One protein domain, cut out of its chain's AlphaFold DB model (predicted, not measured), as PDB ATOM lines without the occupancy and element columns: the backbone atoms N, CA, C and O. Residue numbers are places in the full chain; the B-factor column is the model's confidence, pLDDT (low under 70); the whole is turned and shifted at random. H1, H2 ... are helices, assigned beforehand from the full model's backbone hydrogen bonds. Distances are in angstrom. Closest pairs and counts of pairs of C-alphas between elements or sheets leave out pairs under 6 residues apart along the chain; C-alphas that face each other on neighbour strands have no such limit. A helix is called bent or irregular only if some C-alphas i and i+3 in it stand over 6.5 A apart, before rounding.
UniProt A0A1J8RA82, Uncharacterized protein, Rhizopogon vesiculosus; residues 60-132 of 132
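What this domain is: This is residues 60 to 132 of the 132 residues of an uncharacterized protein of Rhizopogon vesiculosus (UniProt A0A1J8RA82). Two long helices, H1 and the bent H2, cross near their middles in an extended rod. The loop of residues 81 to 92 joins them at one end; residues 116 to 132, with short H3, stick out at the other. The printed part has 73 residues, all helix in class (H1, H2, H3), no named strand, radius of gyration of the C-alphas 18.2 A, spans 58 by 23 by 22 A.

How they stand to each other: H1, residues 60 to 80, touches H2a, residues 93 to 107, with residues 66 to 73 alone; the closest C-alphas, of Thr 70 and Val 104, are 6.0 A apart. They run opposite ways at a steep tilt of 56 degrees. H2, residues 93 to 117, was assigned as one helix by its hydrogen bonds but is bent, C-alphas 107 and 110 being 6.9 A apart. H2b, residues 110 to 117, is close to but not clearly touching H1; the closest C-alphas, of Ser 62 and Cys 112, are 6.8 A apart. Every O i to N i+4 pair is within hydrogen-bond range in H1 and H2b, 10 of 11 in H2a.

Where its parts are: H1, 30.2 A long, begins at C-alpha 60 (-1.501, -8.453, 19.962). H2a spans 21.3 A. H3, residues 122 to 125, ends at C-alpha 125 (-15.460, 10.761, 22.316).

The domain as a whole: The printed part has no cut. The link H1 to H2 is long. Residues 116 to 132 have pLDDT under 70.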
ATOM      1  N   GLU A  60      -2.057  -7.161  20.389       91.06
ATOM      2  CA  GLU A  60      -1.501  -8.453  19.962       91.06
ATOM      3  C   GLU A  60      -2.584  -9.398  19.414       91.06
ATOM      4  O   GLU A  60      -2.394 -10.029  18.378       91.06
ATOM      5  N   ARG A  61      -3.765  -9.416  20.052       87.62
ATOM      6  CA  ARG A  61      -4.921 -10.181  19.571       87.62
ATOM      7  C   ARG A  61      -5.338  -9.750  18.164       87.62
ATOM      8  O   ARG A  61      -5.540 -10.606  17.314       87.62
ATOM      9  N   SER A  62      -5.461  -8.445  17.919       86.50
ATOM     10  CA  SER A  62      -5.826  -7.915  16.599       86.50
ATOM     11  C   SER A  62      -4.751  -8.216  15.555       86.50
ATOM     12  O   SER A  62      -5.072  -8.624  14.445       86.50
ATOM     13  N   ASN A  63      -3.473  -8.092  15.917       90.62
ATOM     14  CA  ASN A  63      -2.362  -8.405  15.019       90.62
ATOM     15  C   ASN A  63      -2.330  -9.894  14.641       90.62
ATOM     16  O   ASN A  63      -1.985 -10.227  13.510       90.62
ATOM     17  N   ARG A  64      -2.735 -10.789  15.551       93.19
ATOM     18  CA  ARG A  64      -2.895 -12.212  15.236       93.19
ATOM     19  C   ARG A  64      -3.998 -12.450  14.202       93.19
ATOM     20  O   ARG A  64      -3.764 -13.185  13.256       93.19
ATOM     21  N   LEU A  65      -5.148 -11.781  14.327       92.00
ATOM     22  CA  LEU A  65      -6.232 -11.886  13.337       92.00
ATOM     23  C   LEU A  65      -5.783 -11.431  11.942       92.00
ATOM     24  O   LEU A  65      -6.113 -12.067  10.947       92.00
ATOM     25  N   VAL A  66      -4.988 -10.358  11.870       93.81
ATOM     26  CA  VAL A  66      -4.362  -9.895  10.619       93.81
ATOM     27  C   VAL A  66      -3.467 -10.977  10.021       93.81
ATOM     28  O   VAL A  66      -3.541 -11.232   8.820       93.81
ATOM     29  N   LEU A  67      -2.637 -11.625  10.840       94.50
ATOM     30  CA  LEU A  67      -1.746 -12.692  10.387       94.50
ATOM     31  C   LEU A  67      -2.522 -13.923   9.898       94.50
ATOM     32  O   LEU A  67      -2.211 -14.450   8.828       94.50
ATOM     33  N   ASP A  68      -3.540 -14.348  10.645       95.06
ATOM     34  CA  ASP A  68      -4.381 -15.497  10.303       95.06
ATOM     35  C   ASP A  68      -5.124 -15.238   8.978       95.06
ATOM     36  O   ASP A  68      -5.056 -16.058   8.060       95.06
ATOM     37  N   ALA A  69      -5.730 -14.054   8.823       94.25
ATOM     38  CA  ALA A  69      -6.396 -13.644   7.585       94.25
ATOM     39  C   ALA A  69      -5.423 -13.576   6.398       94.25
ATOM     40  O   ALA A  69      -5.725 -14.081   5.320       94.25
ATOM     41  N   THR A  70      -4.234 -12.997   6.596       95.81
ATOM     42  CA  THR A  70      -3.201 -12.922   5.548       95.81
ATOM     43  C   THR A  70      -2.779 -14.318   5.096       95.81
ATOM     44  O   THR A  70      -2.668 -14.574   3.899       95.81
ATOM     45  N   THR A  71      -2.574 -15.231   6.047       96.69
ATOM     46  CA  THR A  71      -2.190 -16.619   5.762       96.69
ATOM     47  C   THR A  71      -3.276 -17.322   4.960       96.69
ATOM     48  O   THR A  71      -2.977 -17.929   3.936       96.69
ATOM     49  N   GLN A  72      -4.536 -17.198   5.380       96.00
ATOM     50  CA  GLN A  72      -5.666 -17.796   4.677       96.00
ATOM     51  C   GLN A  72      -5.786 -17.275   3.238       96.00
ATOM     52  O   GLN A  72      -5.885 -18.078   2.315       96.00
ATOM     53  N   ILE A  73      -5.724 -15.954   3.040       95.12
ATOM     54  CA  ILE A  73      -5.817 -15.326   1.712       95.12
ATOM     55  C   ILE A  73      -4.684 -15.808   0.798       95.12
ATOM     56  O   ILE A  73      -4.912 -16.101  -0.374       95.12
ATOM     57  N   MET A  74      -3.461 -15.914   1.323       94.75
ATOM     58  CA  MET A  74      -2.318 -16.392   0.543       94.75
ATOM     59  C   MET A  74      -2.443 -17.867   0.172       94.75
ATOM     60  O   MET A  74      -2.180 -18.220  -0.973       94.75
ATOM     61  N   LEU A  75      -2.863 -18.721   1.109       95.62
ATOM     62  CA  LEU A  75      -3.113 -20.137   0.832       95.62
ATOM     63  C   LEU A  75      -4.195 -20.314  -0.237       95.62
ATOM     64  O   LEU A  75      -3.993 -21.059  -1.189       95.62
ATOM     65  N   GLU A  76      -5.290 -19.559  -0.151       95.25
ATOM     66  CA  GLU A  76      -6.339 -19.579  -1.170       95.25
ATOM     67  C   GLU A  76      -5.815 -19.133  -2.543       95.25
ATOM     68  O   GLU A  76      -6.122 -19.762  -3.555       95.25
ATOM     69  N   LEU A  77      -4.973 -18.097  -2.599       94.12
ATOM     70  CA  LEU A  77      -4.338 -17.657  -3.844       94.12
ATOM     71  C   LEU A  77      -3.441 -18.751  -4.452       94.12
ATOM     72  O   LEU A  77      -3.482 -18.965  -5.670       94.12
ATOM     73  N   PHE A  78      -2.668 -19.453  -3.614       94.12
ATOM     74  CA  PHE A  78      -1.836 -20.587  -4.025       94.12
ATOM     75  C   PHE A  78      -2.677 -21.733  -4.601       94.12
ATOM     76  O   PHE A  78      -2.339 -22.258  -5.664       94.12
ATOM     77  N   ASP A  79      -3.784 -22.072  -3.941       94.88
ATOM     78  CA  ASP A  79      -4.630 -23.220  -4.285       94.88
ATOM     79  C   ASP A  79      -5.607 -22.957  -5.442       94.88
ATOM     80  O   ASP A  79      -6.168 -23.907  -5.998       94.88
ATOM     81  N   THR A  80      -5.800 -21.694  -5.840       92.50
ATOM     82  CA  THR A  80      -6.752 -21.306  -6.897       92.50
ATOM     83  C   THR A  80      -6.085 -20.717  -8.140       92.50
ATOM     84  O   THR A  80      -6.223 -21.249  -9.241       92.50
ATOM     85  N   VAL A  81      -5.378 -19.593  -8.005       91.50
ATOM     86  CA  VAL A  81      -4.858 -18.816  -9.147       91.50
ATOM     87  C   VAL A  81      -3.477 -19.311  -9.574       91.50
ATOM     88  O   VAL A  81      -3.104 -19.210 -10.755       91.50
ATOM     89  N   TRP A  82      -2.690 -19.808  -8.620       93.44
ATOM     90  CA  TRP A  82      -1.313 -20.263  -8.841       93.44
ATOM     91  C   TRP A  82      -1.165 -21.787  -8.890       93.44
ATOM     92  O   TRP A  82      -0.052 -22.295  -9.026       93.44
ATOM     93  N   THR A  83      -2.275 -22.519  -8.890       94.12
ATOM     94  CA  THR A  83      -2.301 -23.980  -8.966       94.12
ATOM     95  C   THR A  83      -1.539 -24.488 -10.188       94.12
ATOM     96  O   THR A  83      -1.819 -24.108 -11.326       94.12
ATOM     97  N   GLY A  84      -0.558 -25.364  -9.955       91.38
ATOM     98  CA  GLY A  84       0.234 -25.996 -11.017       91.38
ATOM     99  C   GLY A  84       1.257 -25.082 -11.704       91.38
ATOM    100  O   GLY A  84       1.884 -25.511 -12.672       91.38
ATOM    101  N   LYS A  85       1.453 -23.847 -11.224       92.12
ATOM    102  CA  LYS A  85       2.496 -22.944 -11.727       92.12
ATOM    103  C   LYS A  85       3.768 -23.107 -10.898       92.12
ATOM    104  O   LYS A  85       3.752 -22.904  -9.690       92.12
ATOM    105  N   ASN A  86       4.877 -23.434 -11.560       90.94
ATOM    106  CA  ASN A  86       6.198 -23.496 -10.917       90.94
ATOM    107  C   ASN A  86       6.829 -22.106 -10.737       90.94
ATOM    108  O   ASN A  86       7.722 -21.936  -9.914       90.94
ATOM    109  N   GLU A  87       6.369 -21.123 -11.512       93.56
ATOM    110  CA  GLU A  87       6.832 -19.741 -11.467       93.56
ATOM    111  C   GLU A  87       5.650 -18.799 -11.712       93.56
ATOM    112  O   GLU A  87       4.784 -19.062 -12.554       93.56
ATOM    113  N   VAL A  88       5.611 -17.700 -10.959       92.12
ATOM    114  CA  VAL A  88       4.626 -16.628 -11.108       92.12
ATOM    115  C   VAL A  88       5.387 -15.323 -11.273       92.12
ATOM    116  O   VAL A  88       6.095 -14.894 -10.365       92.12
ATOM    117  N   VAL A  89       5.222 -14.692 -12.433       93.44
ATOM    118  CA  VAL A  89       5.809 -13.385 -12.737       93.44
ATOM    119  C   VAL A  89       4.743 -12.318 -12.528       93.44
ATOM    120  O   VAL A  89       3.621 -12.450 -13.016       93.44
ATOM    121  N   ILE A  90       5.094 -11.281 -11.774       93.62
ATOM    122  CA  ILE A  90       4.233 -10.134 -11.488       93.62
ATOM    123  C   ILE A  90       5.010  -8.887 -11.898       93.62
ATOM    124  O   ILE A  90       6.095  -8.645 -11.368       93.62
ATOM    125  N   ASP A  91       4.459  -8.105 -12.824       93.94
ATOM    126  CA  ASP A  91       5.140  -6.937 -13.396       93.94
ATOM    127  C   ASP A  91       5.350  -5.828 -12.355       93.94
ATOM    128  O   ASP A  91       6.415  -5.203 -12.279       93.94
ATOM    129  N   HIS A  92       4.344  -5.603 -11.502       95.44
ATOM    130  CA  HIS A  92       4.397  -4.627 -10.423       95.44
ATOM    131  C   HIS A  92       3.934  -5.221  -9.095       95.44
ATOM    132  O   HIS A  92       2.836  -5.751  -8.966       95.44
ATOM    133  N   ALA A  93       4.736  -5.041  -8.042       93.56
ATOM    134  CA  ALA A  93       4.399  -5.527  -6.700       93.56
ATOM    135  C   ALA A  93       3.060  -4.978  -6.168       93.56
ATOM    136  O   ALA A  93       2.421  -5.606  -5.322       93.56
ATOM    137  N   VAL A  94       2.629  -3.810  -6.652       95.62
ATOM    138  CA  VAL A  94       1.348  -3.190  -6.282       95.62
ATOM    139  C   VAL A  94       0.162  -4.056  -6.707       95.62
ATOM    140  O   VAL A  94      -0.808  -4.139  -5.957       95.62
ATOM    141  N   ASP A  95       0.266  -4.767  -7.829       93.19
ATOM    142  CA  ASP A  95      -0.823  -5.584  -8.376       93.19
ATOM    143  C   ASP A  95      -1.184  -6.758  -7.460       93.19
ATOM    144  O   ASP A  95      -2.315  -7.236  -7.469       93.19
ATOM    145  N   LEU A  96      -0.241  -7.181  -6.611       92.50
ATOM    146  CA  LEU A  96      -0.470  -8.177  -5.567       92.50
ATOM    147  C   LEU A  96      -0.719  -7.535  -4.199       92.50
ATOM    148  O   LEU A  96      -1.664  -7.889  -3.493       92.50
ATOM    149  N   THR A  97       0.141  -6.599  -3.794       94.25
ATOM    150  CA  THR A  97       0.139  -6.069  -2.422       94.25
ATOM    151  C   THR A  97      -1.066  -5.186  -2.120       94.25
ATOM    152  O   THR A  97      -1.551  -5.211  -0.990       94.25
ATOM    153  N   LEU A  98      -1.591  -4.446  -3.104       95.56
ATOM    154  CA  LEU A  98      -2.756  -3.590  -2.897       95.56
ATOM    155  C   LEU A  98      -4.041  -4.412  -2.676       95.56
ATOM    156  O   LEU A  98      -4.679  -4.199  -1.641       95.56
ATOM    157  N   PRO A  99      -4.419  -5.372  -3.549       93.31
ATOM    158  CA  PRO A  99      -5.573  -6.235  -3.287       93.31
ATOM    159  C   PRO A  99      -5.441  -7.009  -1.977       93.31
ATOM    160  O   PRO A  99      -6.385  -7.063  -1.193       93.31
ATOM    161  N   MET A 100      -4.249  -7.540  -1.696       93.69
ATOM    162  CA  MET A 100      -3.995  -8.292  -0.471       93.69
ATOM    163  C   MET A 100      -4.191  -7.434   0.784       93.69
ATOM    164  O   MET A 100      -4.884  -7.851   1.711       93.69
ATOM    165  N   ALA A 101      -3.667  -6.204   0.802       94.94
ATOM    166  CA  ALA A 101      -3.892  -5.275   1.907       94.94
ATOM    167  C   ALA A 101      -5.384  -4.951   2.088       94.94
ATOM    168  O   ALA A 101      -5.875  -4.933   3.218       94.94
ATOM    169  N   LEU A 102      -6.122  -4.733   0.994       95.25
ATOM    170  CA  LEU A 102      -7.557  -4.446   1.046       95.25
ATOM    171  C   LEU A 102      -8.370  -5.631   1.581       95.25
ATOM    172  O   LEU A 102      -9.247  -5.421   2.421       95.25
ATOM    173  N   PHE A 103      -8.066  -6.861   1.160       93.81
ATOM    174  CA  PHE A 103      -8.733  -8.062   1.670       93.81
ATOM    175  C   PHE A 103      -8.472  -8.272   3.159       93.81
ATOM    176  O   PHE A 103      -9.414  -8.506   3.916       93.81
ATOM    177  N   VAL A 104      -7.224  -8.112   3.602       94.12
ATOM    178  CA  VAL A 104      -6.857  -8.246   5.019       94.12
ATOM    179  C   VAL A 104      -7.549  -7.180   5.871       94.12
ATOM    180  O   VAL A 104      -8.128  -7.500   6.910       94.12
ATOM    181  N   ILE A 105      -7.555  -5.918   5.426       92.25
ATOM    182  CA  ILE A 105      -8.268  -4.842   6.129       92.25
ATOM    183  C   ILE A 105      -9.765  -5.161   6.193       92.25
ATOM    184  O   ILE A 105     -10.359  -5.065   7.268       92.25
ATOM    185  N   GLY A 106     -10.376  -5.577   5.081       91.81
ATOM    186  CA  GLY A 106     -11.795  -5.932   5.022       91.81
ATOM    187  C   GLY A 106     -12.167  -7.067   5.975       91.81
ATOM    188  O   GLY A 106     -13.141  -6.944   6.719       91.81
ATOM    189  N   ALA A 107     -11.360  -8.128   6.013       90.44
ATOM    190  CA  ALA A 107     -11.588  -9.292   6.863       90.44
ATOM    191  C   ALA A 107     -11.528  -8.951   8.362       90.44
ATOM    192  O   ALA A 107     -12.355  -9.423   9.138       90.44
ATOM    193  N   VAL A 108     -10.582  -8.102   8.774       89.62
ATOM    194  CA  VAL A 108     -10.313  -7.835  10.200       89.62
ATOM    195  C   VAL A 108     -11.124  -6.657  10.754       89.62
ATOM    196  O   VAL A 108     -11.357  -6.566  11.962       89.62
ATOM    197  N   THR A 109     -11.587  -5.738   9.899       86.31
ATOM    198  CA  THR A 109     -12.274  -4.510  10.346       86.31
ATOM    199  C   THR A 109     -13.533  -4.800  11.168       86.31
ATOM    200  O   THR A 109     -13.767  -4.125  12.173       86.31
ATOM    201  N   SER A 110     -14.324  -5.811  10.800       77.88
ATOM    202  CA  SER A 110     -15.547  -6.195  11.524       77.88
ATOM    203  C   SER A 110     -15.257  -6.605  12.974       77.88
ATOM    204  O   SER A 110     -15.937  -6.169  13.908       77.88
ATOM    205  N   GLU A 111     -14.193  -7.375  13.184       77.56
ATOM    206  CA  GLU A 111     -13.814  -7.872  14.500       77.56
ATOM    207  C   GLU A 111     -13.145  -6.777  15.343       77.56
ATOM    208  O   GLU A 111     -13.482  -6.608  16.519       77.56
ATOM    209  N   CYS A 112     -12.299  -5.933  14.743       74.56
ATOM    210  CA  CYS A 112     -11.726  -4.766  15.420       74.56
ATOM    211  C   CYS A 112     -12.789  -3.744  15.861       74.56
ATOM    212  O   CYS A 112     -12.664  -3.166  16.945       74.56
ATOM    213  N   LEU A 113     -13.863  -3.547  15.088       73.94
ATOM    214  CA  LEU A 113     -14.982  -2.679  15.479       73.94
ATOM    215  C   LEU A 113     -15.681  -3.182  16.749       73.94
ATOM    216  O   LEU A 113     -15.977  -2.387  17.646       73.94
ATOM    217  N   SER A 114     -15.864  -4.497  16.890       72.75
ATOM    218  CA  SER A 114     -16.421  -5.085  18.117       72.75
ATOM    219  C   SER A 114     -15.535  -4.815  19.350       72.75
ATOM    220  O   SER A 114     -16.028  -4.513  20.444       72.75
ATOM    221  N   MET A 115     -14.207  -4.811  19.171       71.81
ATOM    222  CA  MET A 115     -13.240  -4.510  20.235       71.81
ATOM    223  C   MET A 115     -13.247  -3.034  20.657       71.81
ATOM    224  O   MET A 115     -12.899  -2.715  21.802       71.81
ATOM    225  N   LEU A 116     -13.639  -2.137  19.748       69.50
ATOM    226  CA  LEU A 116     -13.804  -0.707  20.011       69.50
ATOM    227  C   LEU A 116     -15.146  -0.407  20.695       69.50
ATOM    228  O   LEU A 116     -15.171   0.382  21.641       69.50
ATOM    229  N   SER A 117     -16.230  -1.081  20.294       62.38
ATOM    230  CA  SER A 117     -17.574  -0.904  20.871       62.38
ATOM    231  C   SER A 117     -17.667  -1.297  22.349       62.38
ATOM    232  O   SER A 117     -18.488  -0.755  23.082       62.38
ATOM    233  N   THR A 118     -16.825  -2.218  22.819       60.09
ATOM    234  CA  THR A 118     -16.792  -2.649  24.232       60.09
ATOM    235  C   THR A 118     -16.014  -1.693  25.145       60.09
ATOM    236  O   THR A 118     -15.940  -1.891  26.360       60.09
ATOM    237  N   SER A 119     -15.413  -0.636  24.591       56.03
ATOM    238  CA  SER A 119     -14.612   0.322  25.346       56.03
ATOM    239  C   SER A 119     -15.472   1.463  25.890       56.03
ATOM    240  O   SER A 119     -15.993   2.275  25.128       56.03
ATOM    241  N   LYS A 120     -15.510   1.629  27.222       51.25
ATOM    242  CA  LYS A 120     -16.092   2.815  27.891       51.25
ATOM    243  C   LYS A 120     -15.518   4.152  27.378       51.25
ATOM    244  O   LYS A 120     -16.124   5.191  27.596       51.25
ATOM    245  N   ALA A 121     -14.367   4.141  26.698       51.72
ATOM    246  CA  ALA A 121     -13.745   5.332  26.120       51.72
ATOM    247  C   ALA A 121     -14.383   5.795  24.794       51.72
ATOM    248  O   ALA A 121     -14.276   6.974  24.472       51.72
ATOM    249  N   LEU A 122     -15.075   4.923  24.045       50.22
ATOM    250  CA  LEU A 122     -15.805   5.336  22.837       50.22
ATOM    251  C   LEU A 122     -16.965   6.287  23.199       50.22
ATOM    252  O   LEU A 122     -17.196   7.279  22.514       50.22
ATOM    253  N   VAL A 123     -17.611   6.032  24.344       47.59
ATOM    254  CA  VAL A 123     -18.668   6.875  24.935       47.59
ATOM    255  C   VAL A 123     -18.152   8.276  25.296       47.59
ATOM    256  O   VAL A 123     -18.906   9.241  25.260       47.59
ATOM    257  N   VAL A 124     -16.854   8.418  25.591       47.16
ATOM    258  CA  VAL A 124     -16.234   9.704  25.961       47.16
ATOM    259  C   VAL A 124     -15.955  10.587  24.737       47.16
ATOM    260  O   VAL A 124     -15.967  11.807  24.859       47.16
ATOM    261  N   ILE A 125     -15.734  10.001  23.553       50.91
ATOM    262  CA  ILE A 125     -15.460  10.761  22.316       50.91
ATOM    263  C   ILE A 125     -16.757  11.299  21.681       50.91
ATOM    264  O   ILE A 125     -16.733  12.346  21.040       50.91
ATOM    265  N   TYR A 126     -17.903  10.651  21.919       45.78
ATOM    266  CA  TYR A 126     -19.218  11.093  21.437       45.78
ATOM    267  C   TYR A 126     -20.183  11.395  22.598       45.78
ATOM    268  O   TYR A 126     -21.126  10.635  22.822       45.78
ATOM    269  N   PRO A 127     -20.029  12.518  23.321       41.94
ATOM    270  CA  PRO A 127     -20.884  12.836  24.467       41.94
ATOM    271  C   PRO A 127     -22.329  13.252  24.102       41.94
ATOM    272  O   PRO A 127     -23.067  13.677  24.983       41.94
ATOM    273  N   GLY A 128     -22.760  13.168  22.832       41.88
ATOM    274  CA  GLY A 128     -23.993  13.830  22.368       41.88
ATOM    275  C   GLY A 128     -25.024  13.012  21.580       41.88
ATOM    276  O   GLY A 128     -26.042  13.583  21.199       41.88
ATOM    277  N   LYS A 129     -24.807  11.725  21.274       41.12
ATOM    278  CA  LYS A 129     -25.733  10.958  20.411       41.12
ATOM    279  C   LYS A 129     -25.763   9.466  20.767       41.12
ATOM    280  O   LYS A 129     -25.403   8.629  19.950       41.12
ATOM    281  N   MET A 130     -26.187   9.122  21.979       41.50
ATOM    282  CA  MET A 130     -26.737   7.784  22.228       41.50
ATOM    283  C   MET A 130     -27.761   7.852  23.362       41.50
ATOM    284  O   MET A 130     -27.531   7.393  24.474       41.50
ATOM    285  N   THR A 131     -28.887   8.501  23.081       31.20
ATOM    286  CA  THR A 131     -30.154   8.153  23.732       31.20
ATOM    287  C   THR A 131     -30.841   7.101  22.858       31.20
ATOM    288  O   THR A 131     -30.691   7.198  21.635       31.20
ATOM    289  N   PRO A 132     -31.509   6.098  23.457       41.75
ATOM    290  CA  PRO A 132     -32.191   5.035  22.721       41.75
ATOM    291  C   PRO A 132     -33.247   5.572  21.749       41.75
ATOM    292  O   PRO A 132     -33.802   6.663  22.020       41.75
TER     293      PRO A 132